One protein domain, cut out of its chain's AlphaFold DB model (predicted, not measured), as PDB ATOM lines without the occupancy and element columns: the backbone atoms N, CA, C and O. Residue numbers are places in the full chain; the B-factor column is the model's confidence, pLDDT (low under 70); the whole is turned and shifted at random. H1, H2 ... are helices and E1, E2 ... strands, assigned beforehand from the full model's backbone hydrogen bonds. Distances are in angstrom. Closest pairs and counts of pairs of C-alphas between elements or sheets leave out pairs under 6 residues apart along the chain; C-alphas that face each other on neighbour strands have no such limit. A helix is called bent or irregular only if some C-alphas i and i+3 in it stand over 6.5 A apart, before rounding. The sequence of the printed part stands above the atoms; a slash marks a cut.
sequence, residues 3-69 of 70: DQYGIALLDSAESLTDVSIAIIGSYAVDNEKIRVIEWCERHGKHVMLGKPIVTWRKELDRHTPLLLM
ATOM      1  N   ASP A   3     249.509 270.770 294.033       87.38
ATOM      2  CA  ASP A   3     249.670 271.638 295.213       87.38
ATOM      3  C   ASP A   3     248.824 272.921 295.154       87.38
ATOM      4  O   ASP A   3     248.315 273.375 296.174       87.38
ATOM      5  N   GLN A   4     248.607 273.483 293.958       94.94
ATOM      6  CA  GLN A   4     247.796 274.694 293.769       94.94
ATOM      7  C   GLN A   4     246.320 274.473 294.131       94.94
ATOM      8  O   GLN A   4     245.619 275.419 294.481       94.94
ATOM      9  N   TYR A   5     245.852 273.229 294.044       92.38
ATOM     10  CA  TYR A   5     244.463 272.848 294.284       92.38
ATOM     11  C   TYR A   5     244.296 272.026 295.569       92.38
ATOM     12  O   TYR A   5     243.213 271.501 295.812       92.38
ATOM     13  N   GLY A   6     245.353 271.893 296.382       91.62
ATOM     14  CA  GLY A   6     245.328 271.077 297.599       91.62
ATOM     15  C   GLY A   6     245.069 269.592 297.329       91.62
ATOM     16  O   GLY A   6     244.525 268.899 298.186       91.62
ATOM     17  N   ILE A   7     245.410 269.106 296.132       90.69
ATOM     18  CA  ILE A   7     245.224 267.705 295.756       90.69
ATOM     19  C   ILE A   7     246.442 266.924 296.239       90.69
ATOM     20  O   ILE A   7     247.569 267.229 295.848       90.69
ATOM     21  N   ALA A   8     246.212 265.906 297.067       90.44
ATOM     22  CA  ALA A   8     247.273 265.022 297.524       90.44
ATOM     23  C   ALA A   8     247.884 264.259 296.340       90.44
ATOM     24  O   ALA A   8     247.172 263.629 295.553       90.44
ATOM     25  N   LEU A   9     249.208 264.310 296.232       92.06
ATOM     26  CA  LEU A   9     249.961 263.426 295.355       92.06
ATOM     27  C   LEU A   9     250.229 262.120 296.098       92.06
ATOM     28  O   LEU A   9     250.575 262.129 297.278       92.06
ATOM     29  N   LEU A  10     250.036 261.007 295.401       91.00
ATOM     30  CA  LEU A  10     250.282 259.673 295.927       91.00
ATOM     31  C   LEU A  10     251.488 259.084 295.204       91.00
ATOM     32  O   LEU A  10     251.554 259.126 293.975       91.00
ATOM     33  N   ASP A  11     252.405 258.498 295.965       89.56
ATOM     34  CA  ASP A  11     253.624 257.894 295.420       89.56
ATOM     35  C   ASP A  11     253.414 256.439 294.974       89.56
ATOM     36  O   ASP A  11     254.274 255.847 294.319       89.56
ATOM     37  N   SER A  12     252.271 255.836 295.320       90.69
ATOM     38  CA  SER A  12     251.940 254.461 294.952       90.69
ATOM     39  C   SER A  12     250.446 254.266 294.692       90.69
ATOM     40  O   SER A  12     249.584 254.946 295.252       90.69
ATOM     41  N   ALA A  13     250.132 253.279 293.850       87.50
ATOM     42  CA  ALA A  13     248.757 252.843 293.618       87.50
ATOM     43  C   ALA A  13     248.168 252.074 294.814       87.50
ATOM     44  O   ALA A  13     246.955 251.927 294.904       87.50
ATOM     45  N   GLU A  14     248.996 251.589 295.742       91.69
ATOM     46  CA  GLU A  14     248.529 250.839 296.913       91.69
ATOM     47  C   GLU A  14     247.655 251.710 297.820       91.69
ATOM     48  O   GLU A  14     246.627 251.251 298.310       91.69
ATOM     49  N   SER A  15     247.966 253.004 297.940       93.31
ATOM     50  CA  SER A  15     247.126 253.969 298.659       93.31
ATOM     51  C   SER A  15     245.709 254.085 298.085       93.31
ATOM     52  O   SER A  15     244.784 254.423 298.815       93.31
ATOM     53  N   LEU A  16     245.504 253.759 296.802       93.69
ATOM     54  CA  LEU A  16     244.180 253.772 296.167       93.69
ATOM     55  C   LEU A  16     243.306 252.581 296.583       93.69
ATOM     56  O   LEU A  16     242.120 252.555 296.256       93.69
ATOM     57  N   THR A  17     243.863 251.591 297.287       94.38
ATOM     58  CA  THR A  17     243.100 250.444 297.801       94.38
ATOM     59  C   THR A  17     242.274 250.790 299.036       94.38
ATOM     60  O   THR A  17     241.307 250.080 299.319       94.38
ATOM     61  N   ASP A  18     242.571 251.909 299.706       94.25
ATOM     62  CA  ASP A  18     241.859 252.351 300.904       94.25
ATOM     63  C   ASP A  18     240.340 252.386 300.681       94.25
ATOM     64  O   ASP A  18     239.850 252.819 299.632       94.25
ATOM     65  N   VAL A  19     239.577 251.894 301.657       91.81
ATOM     66  CA  VAL A  19     238.117 251.743 301.555       91.81
ATOM     67  C   VAL A  19     237.390 253.080 301.375       91.81
ATOM     68  O   VAL A  19     236.302 253.110 300.806       91.81
ATOM     69  N   SER A  20     237.995 254.191 301.805       94.12
ATOM     70  CA  SER A  20     237.449 255.538 301.610       94.12
ATOM     71  C   SER A  20     237.464 255.991 300.145       94.12
ATOM     72  O   SER A  20     236.710 256.891 299.772       94.12
ATOM     73  N   ILE A  21     238.270 255.352 299.293       93.75
ATOM     74  CA  ILE A  21     238.358 255.643 297.862       93.75
ATOM     75  C   ILE A  21     237.466 254.654 297.111       93.75
ATOM     76  O   ILE A  21     237.821 253.488 296.936       93.75
ATOM     77  N   ALA A  22     236.300 255.123 296.664       92.00
ATOM     78  CA  ALA A  22     235.304 254.292 295.980       92.00
ATOM     79  C   ALA A  22     235.422 254.313 294.445       92.00
ATOM     80  O   ALA A  22     235.104 253.323 293.784       92.00
ATOM     81  N   ILE A  23     235.862 255.439 293.872       94.56
ATOM     82  CA  ILE A  23     235.891 255.673 292.423       94.56
ATOM     83  C   ILE A  23     237.254 256.232 292.022       94.56
ATOM     84  O   ILE A  23     237.750 257.173 292.640       94.56
ATOM     85  N   ILE A  24     237.831 255.684 290.954       94.75
ATOM     86  CA  ILE A  24     239.089 256.141 290.365       94.75
ATOM     87  C   ILE A  24     238.812 256.718 288.975       94.75
ATOM     88  O   ILE A  24     238.312 256.036 288.083       94.75
ATOM     89  N   GLY A  25     239.158 257.991 288.783       93.50
ATOM     90  CA  GLY A  25     239.189 258.623 287.466       93.50
ATOM     91  C   GLY A  25     240.562 258.453 286.823       93.50
ATOM     92  O   GLY A  25     241.572 258.724 287.469       93.50
ATOM     93  N   SER A  26     240.622 258.039 285.556       91.75
ATOM     94  CA  SER A  26     241.890 257.926 284.831       91.75
ATOM     95  C   SER A  26     241.855 258.571 283.450       91.75
ATOM     96  O   SER A  26     240.925 258.405 282.655       91.75
ATOM     97  N   TYR A  27     242.940 259.295 283.175       89.12
ATOM     98  CA  TYR A  27     243.278 259.857 281.873       89.12
ATOM     99  C   TYR A  27     244.578 259.248 281.319       89.12
ATOM    100  O   TYR A  27     245.269 259.879 280.523       89.12
ATOM    101  N   ALA A  28     244.929 258.033 281.767       85.75
ATOM    102  CA  ALA A  28     246.101 257.302 281.289       85.75
ATOM    103  C   ALA A  28     246.108 257.183 279.757       85.75
ATOM    104  O   ALA A  28     245.052 257.193 279.114       85.75
ATOM    105  N   VAL A  29     247.294 257.047 279.167       83.00
ATOM    106  CA  VAL A  29     247.435 256.802 277.724       83.00
ATOM    107  C   VAL A  29     246.686 255.523 277.323       83.00
ATOM    108  O   VAL A  29     246.515 254.613 278.130       83.00
ATOM    109  N   ASP A  30     246.148 255.477 276.101       72.25
ATOM    110  CA  ASP A  30     245.111 254.507 275.701       72.25
ATOM    111  C   ASP A  30     245.480 253.041 275.984       72.25
ATOM    112  O   ASP A  30     244.670 252.286 276.519       72.25
ATOM    113  N   ASN A  31     246.727 252.658 275.712       73.88
ATOM    114  CA  ASN A  31     247.254 251.310 275.948       73.88
ATOM    115  C   ASN A  31     247.398 250.937 277.441       73.88
ATOM    116  O   ASN A  31     247.608 249.768 277.767       73.88
ATOM    117  N   GLU A  32     247.281 251.903 278.352       84.44
ATOM    118  CA  GLU A  32     247.328 251.705 279.804       84.44
ATOM    119  C   GLU A  32     245.938 251.694 280.452       84.44
ATOM    120  O   GLU A  32     245.779 251.114 281.528       84.44
ATOM    121  N   LYS A  33     244.907 252.254 279.800       88.31
ATOM    122  CA  LYS A  33     243.539 252.325 280.348       88.31
ATOM    123  C   LYS A  33     242.970 250.950 280.705       88.31
ATOM    124  O   LYS A  33     242.335 250.797 281.744       88.31
ATOM    125  N   ILE A  34     243.266 249.932 279.896       87.69
ATOM    126  CA  ILE A  34     242.881 248.543 280.178       87.69
ATOM    127  C   ILE A  34     243.498 248.037 281.484       87.69
ATOM    128  O   ILE A  34     242.808 247.423 282.295       87.69
ATOM    129  N   ARG A  35     244.780 248.330 281.727       88.31
ATOM    130  CA  ARG A  35     245.458 247.913 282.962       88.31
ATOM    131  C   ARG A  35     244.838 248.585 284.183       88.31
ATOM    132  O   ARG A  35     244.750 247.961 285.234       88.31
ATOM    133  N   VAL A  36     244.390 249.833 284.031       91.44
ATOM    134  CA  VAL A  36     243.661 250.555 285.080       91.44
ATOM    135  C   VAL A  36     242.318 249.885 285.370       91.44
ATOM    136  O   VAL A  36     242.022 249.664 286.541       91.44
ATOM    137  N   ILE A  37     241.547 249.495 284.346       91.19
ATOM    138  CA  ILE A  37     240.283 248.753 284.529       91.19
ATOM    139  C   ILE A  37     240.531 247.448 285.288       91.19
ATOM    140  O   ILE A  37     239.909 247.205 286.316       91.19
ATOM    141  N   GLU A  38     241.480 246.633 284.823       90.50
ATOM    142  CA  GLU A  38     241.806 245.346 285.450       90.50
ATOM    143  C   GLU A  38     242.310 245.507 286.889       90.50
ATOM    144  O   GLU A  38     242.079 244.652 287.746       90.50
ATOM    145  N   TRP A  39     243.046 246.582 287.174       93.00
ATOM    146  CA  TRP A  39     243.464 246.890 288.534       93.00
ATOM    147  C   TRP A  39     242.266 247.262 289.408       93.00
ATOM    148  O   TRP A  39     242.135 246.700 290.490       93.00
ATOM    149  N   CYS A  40     241.381 248.139 288.934       93.75
ATOM    150  CA  CYS A  40     240.209 248.578 289.690       93.75
ATOM    151  C   CYS A  40     239.263 247.410 289.991       93.75
ATOM    152  O   CYS A  40     238.892 247.228 291.148       93.75
ATOM    153  N   GLU A  41     238.984 246.558 289.003       91.81
ATOM    154  CA  GLU A  41     238.154 245.358 289.166       91.81
ATOM    155  C   GLU A  41     238.710 244.430 290.257       91.81
ATOM    156  O   GLU A  41     238.002 244.044 291.185       91.81
ATOM    157  N   ARG A  42     240.020 244.134 290.219       92.69
ATOM    158  CA  ARG A  42     240.679 243.278 291.223       92.69
ATOM    159  C   ARG A  42     240.631 243.837 292.646       92.69
ATOM    160  O   ARG A  42     240.736 243.058 293.588       92.69
ATOM    161  N   HIS A  43     240.505 245.153 292.798       93.88
ATOM    162  CA  HIS A  43     240.483 245.826 294.099       93.88
ATOM    163  C   HIS A  43     239.087 246.341 294.477       93.88
ATOM    164  O   HIS A  43     238.962 247.095 295.442       93.88
ATOM    165  N   GLY A  44     238.043 245.952 293.732       92.88
ATOM    166  CA  GLY A  44     236.662 246.354 294.000       92.88
ATOM    167  C   GLY A  44     236.437 247.865 293.907       92.88
ATOM    168  O   GLY A  44     235.680 248.423 294.699       92.88
ATOM    169  N   LYS A  45     237.135 248.544 292.990       94.38
ATOM    170  CA  LYS A  45     237.017 249.990 292.758       94.38
ATOM    171  C   LYS A  45     236.214 250.252 291.496       94.38
ATOM    172  O   LYS A  45     236.462 249.633 290.464       94.38
ATOM    173  N   HIS A  46     235.313 251.226 291.543       93.75
ATOM    174  CA  HIS A  46     234.696 251.733 290.322       93.75
ATOM    175  C   HIS A  46     235.712 252.568 289.539       93.75
ATOM    176  O   HIS A  46     236.544 253.266 290.125       93.75
ATOM    177  N   VAL A  47     235.629 252.535 288.210       93.12
ATOM    178  CA  VAL A  47     236.550 253.267 287.335       93.12
ATOM    179  C   VAL A  47     235.793 254.137 286.340       93.12
ATOM    180  O   VAL A  47     234.831 253.702 285.715       93.12
ATOM    181  N   MET A  48     236.253 255.377 286.173       93.31
ATOM    182  CA  MET A  48     235.798 256.295 285.131       93.31
ATOM    183  C   MET A  48     236.968 256.638 284.209       93.31
ATOM    184  O   MET A  48     238.031 257.060 284.668       93.31
ATOM    185  N   LEU A  49     236.774 256.485 282.898       90.81
ATOM    186  CA  LEU A  49     237.824 256.680 281.898       90.81
ATOM    187  C   LEU A  49     237.499 257.798 280.912       90.81
ATOM    188  O   LEU A  49     236.365 257.952 280.460       90.81
ATOM    189  N   GLY A  50     238.537 258.529 280.504       89.00
ATOM    190  CA  GLY A  50     238.464 259.406 279.338       89.00
ATOM    191  C   GLY A  50     238.322 258.617 278.029       89.00
ATOM    192  O   GLY A  50     238.873 257.528 277.885       89.00
ATOM    193  N   LYS A  51     237.614 259.185 277.046       86.62
ATOM    194  CA  LYS A  51     237.548 258.634 275.681       86.62
ATOM    195  C   LYS A  51     238.853 258.898 274.898       86.62
ATOM    196  O   LYS A  51     239.417 259.981 275.063       86.62
ATOM    197  N   PRO A  52     239.253 258.011 273.969       88.00
ATOM    198  CA  PRO A  52     238.691 256.680 273.738       88.00
ATOM    199  C   PRO A  52     239.133 255.677 274.823       88.00
ATOM    200  O   PRO A  52     240.215 255.801 275.384       88.00
ATOM    201  N   ILE A  53     238.288 254.680 275.115       82.62
ATOM    202  CA  ILE A  53     238.616 253.606 276.079       82.62
ATOM    203  C   ILE A  53     239.579 252.587 275.454       82.62
ATOM    204  O   ILE A  53     240.495 252.111 276.116       82.62
ATOM    205  N   VAL A  54     239.387 252.284 274.169       83.50
ATOM    206  CA  VAL A  54     240.263 251.440 273.346       83.50
ATOM    207  C   VAL A  54     240.454 252.086 271.979       83.50
ATOM    208  O   VAL A  54     239.564 252.794 271.501       83.50
ATOM    209  N   THR A  55     241.590 251.825 271.333       84.94
ATOM    210  CA  THR A  55     241.867 252.333 269.975       84.94
ATOM    211  C   THR A  55     241.843 251.235 268.916       84.94
ATOM    212  O   THR A  55     241.692 251.541 267.734       84.94
ATOM    213  N   TRP A  56     241.879 249.958 269.323       84.94
ATOM    214  CA  TRP A  56     241.789 248.813 268.420       84.94
ATOM    215  C   TRP A  56     240.627 247.880 268.754       84.94
ATOM    216  O   TRP A  56     240.373 247.537 269.908       84.94
ATOM    217  N   ARG A  57     239.952 247.370 267.716       83.75
ATOM    218  CA  ARG A  57     238.808 246.457 267.885       83.75
ATOM    219  C   ARG A  57     239.174 245.171 268.630       83.75
ATOM    220  O   ARG A  57     238.413 244.719 269.472       83.75
ATOM    221  N   LYS A  58     240.376 244.643 268.393       84.50
ATOM    222  CA  LYS A  58     240.891 243.458 269.091       84.50
ATOM    223  C   LYS A  58     241.008 243.663 270.608       84.50
ATOM    224  O   LYS A  58     240.853 242.710 271.365       84.50
ATOM    225  N   GLU A  59     241.291 244.888 271.053       81.12
ATOM    226  CA  GLU A  59     241.327 245.230 272.481       81.12
ATOM    227  C   GLU A  59     239.913 245.246 273.060       81.12
ATOM    228  O   GLU A  59     239.690 244.696 274.134       81.12
ATOM    229  N   LEU A  60     238.941 245.786 272.313       82.38
ATOM    230  CA  LEU A  60     237.536 245.702 272.701       82.38
ATOM    231  C   LEU A  60     237.108 244.242 272.857       82.38
ATOM    232  O   LEU A  60     236.604 243.882 273.911       82.38
ATOM    233  N   ASP A  61     237.353 243.387 271.865       82.75
ATOM    234  CA  ASP A  61     236.902 241.989 271.893       82.75
ATOM    235  C   ASP A  61     237.508 241.213 273.075       82.75
ATOM    236  O   ASP A  61     236.822 240.444 273.745       82.75
ATOM    237  N   ARG A  62     238.786 241.465 273.387       80.38
ATOM    238  CA  ARG A  62     239.478 240.845 274.526       80.38
ATOM    239  C   ARG A  62     238.931 241.306 275.883       80.38
ATOM    240  O   ARG A  62     238.906 240.507 276.815       80.38
ATOM    241  N   HIS A  63     238.524 242.570 276.007       77.19
ATOM    242  CA  HIS A  63     238.137 243.186 277.285       77.19
ATOM    243  C   HIS A  63     236.636 243.497 277.393       77.19
ATOM    244  O   HIS A  63     236.199 244.068 278.388       77.19
ATOM    245  N   THR A  64     235.829 243.070 276.416       75.06
ATOM    246  CA  THR A  64     234.364 243.225 276.406       75.06
ATOM    247  C   THR A  64     233.714 242.714 277.695       75.06
ATOM    248  O   THR A  64     232.863 243.430 278.218       75.06
ATOM    249  N   PRO A  65     234.109 241.557 278.272       74.19
ATOM    250  CA  PRO A  65     233.525 241.107 279.534       74.19
ATOM    251  C   PRO A  65     233.719 242.119 280.669       74.19
ATOM    252  O   PRO A  65     232.770 242.421 281.375       74.19
ATOM    253  N   LEU A  66     234.911 242.714 280.789       71.38
ATOM    254  CA  LEU A  66     235.217 243.706 281.828       71.38
ATOM    255  C   LEU A  66     234.456 245.022 281.610       71.38
ATOM    256  O   LEU A  66     234.003 245.648 282.562       71.38
ATOM    257  N   LEU A  67     234.289 245.436 280.352       67.56
ATOM    258  CA  LEU A  67     233.605 246.685 279.994       67.56
ATOM    259  C   LEU A  67     232.076 246.615 280.124       67.56
ATOM    260  O   LEU A  67     231.428 247.655 280.098       67.56
ATOM    261  N   LEU A  68     231.498 245.416 280.231       68.25
ATOM    262  CA  LEU A  68     230.056 245.210 280.423       68.25
ATOM    263  C   LEU A  68     229.674 244.924 281.885       68.25
ATOM    264  O   LEU A  68     228.488 244.812 282.181       68.25
ATOM    265  N   MET A  69     230.658 244.774 282.778       58.66
ATOM    266  CA  MET A  69     230.461 244.450 284.200       58.66
ATOM    267  C   MET A  69     230.527 245.676 285.127       58.66
ATOM    268  O   MET A  69     230.392 245.518 286.339       58.66
TER     269      MET A  69
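Overview. This is residues 3 to 69 of the 70 residues of an uncharacterized protein of Paenibacillus hemerocallicola (UniProt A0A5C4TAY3). A two-stranded parallel sheet, E1 and E2, with the longest helix, H2, packed over it makes the core of an elongated domain. H1 lies toward one end of the long axis, where residues 3 to 12 stick out as a free tail, and H3 lies at the other end, beyond H2. The printed part has 67 residues with three named helices and two named strands, in the order H1, E1, H2, E2, H3; the class is mixed, helices and strands. It is only just loose, close to compact, with a radius of gyration of the C-alphas of 13.2 A, and its C-alphas span 39 by 25 by 16 A.

Arrangement. Residues 3 to 12 stand free, before H1, residues 14 to 17. A tight link of five residues joins H1 to E1, residues 23 to 26. A tight link of three residues leads on to H2, residues 30 to 42, and another of three residues to E2, residues 46 to 49. E1 and E2 are parallel neighbours at 22 degrees; N 24 and O 46 are 2.9 A apart, as are N 48 and O 24, within hydrogen-bond range. E1, H2 and E2 form a strand-helix-strand unit, two parallel neighbour strands joined through a helix, with a right-handed crossover. The closest C-alphas of H2 and E2 are those of Cys 40 and His 46, 6.4 A apart; those of E1 and H2 are Ser 26 and Lys 33, 7.4 A. H3, residues 57 to 67, only just touches H2, with 3 pairs of C-alphas within 8 A, the closest being the C-alphas of Ile 37 and Leu 66 at 7.6 A; H2 touches H3 with residues 34 to 38 alone. H2 and H3 run the same way at a shallow tilt of 22 degrees. H1 is apart from H2, E2 and H3, and E1 is apart from H3. Of the O i to N i+4 pairs, 7 of 9 in H2 and 5 of 7 in H3 are within hydrogen-bond range; H1 is too short for such a pair.

Along the chain. H1 begins at C-alpha 14 (248.529, 250.839, 296.913) and is 5.5 A long from first to last C-alpha. E1 measures 9.9 A, H2 19.7 A and E2 10.3 A. H2 begins at C-alpha 30 (245.111, 254.507, 275.701) and is only just irregular: C-alphas 31 and 34 are 6.7 A apart. H3, 13.2 A long, is irregular, with C-alphas 62 and 65 7.8 A apart, and ends at C-alpha 67 (233.605, 246.685, 279.994).

Size, cuts and confidence. The two C-alphas farthest apart, those of Gln 4 and Asp 61, are 40.8 A apart. The printed part has no cut and no long link; the link from E2 to H3, seven residues, is short. The mean pLDDT of the printed part is 87.3, and residues 67 to 69 are under 70.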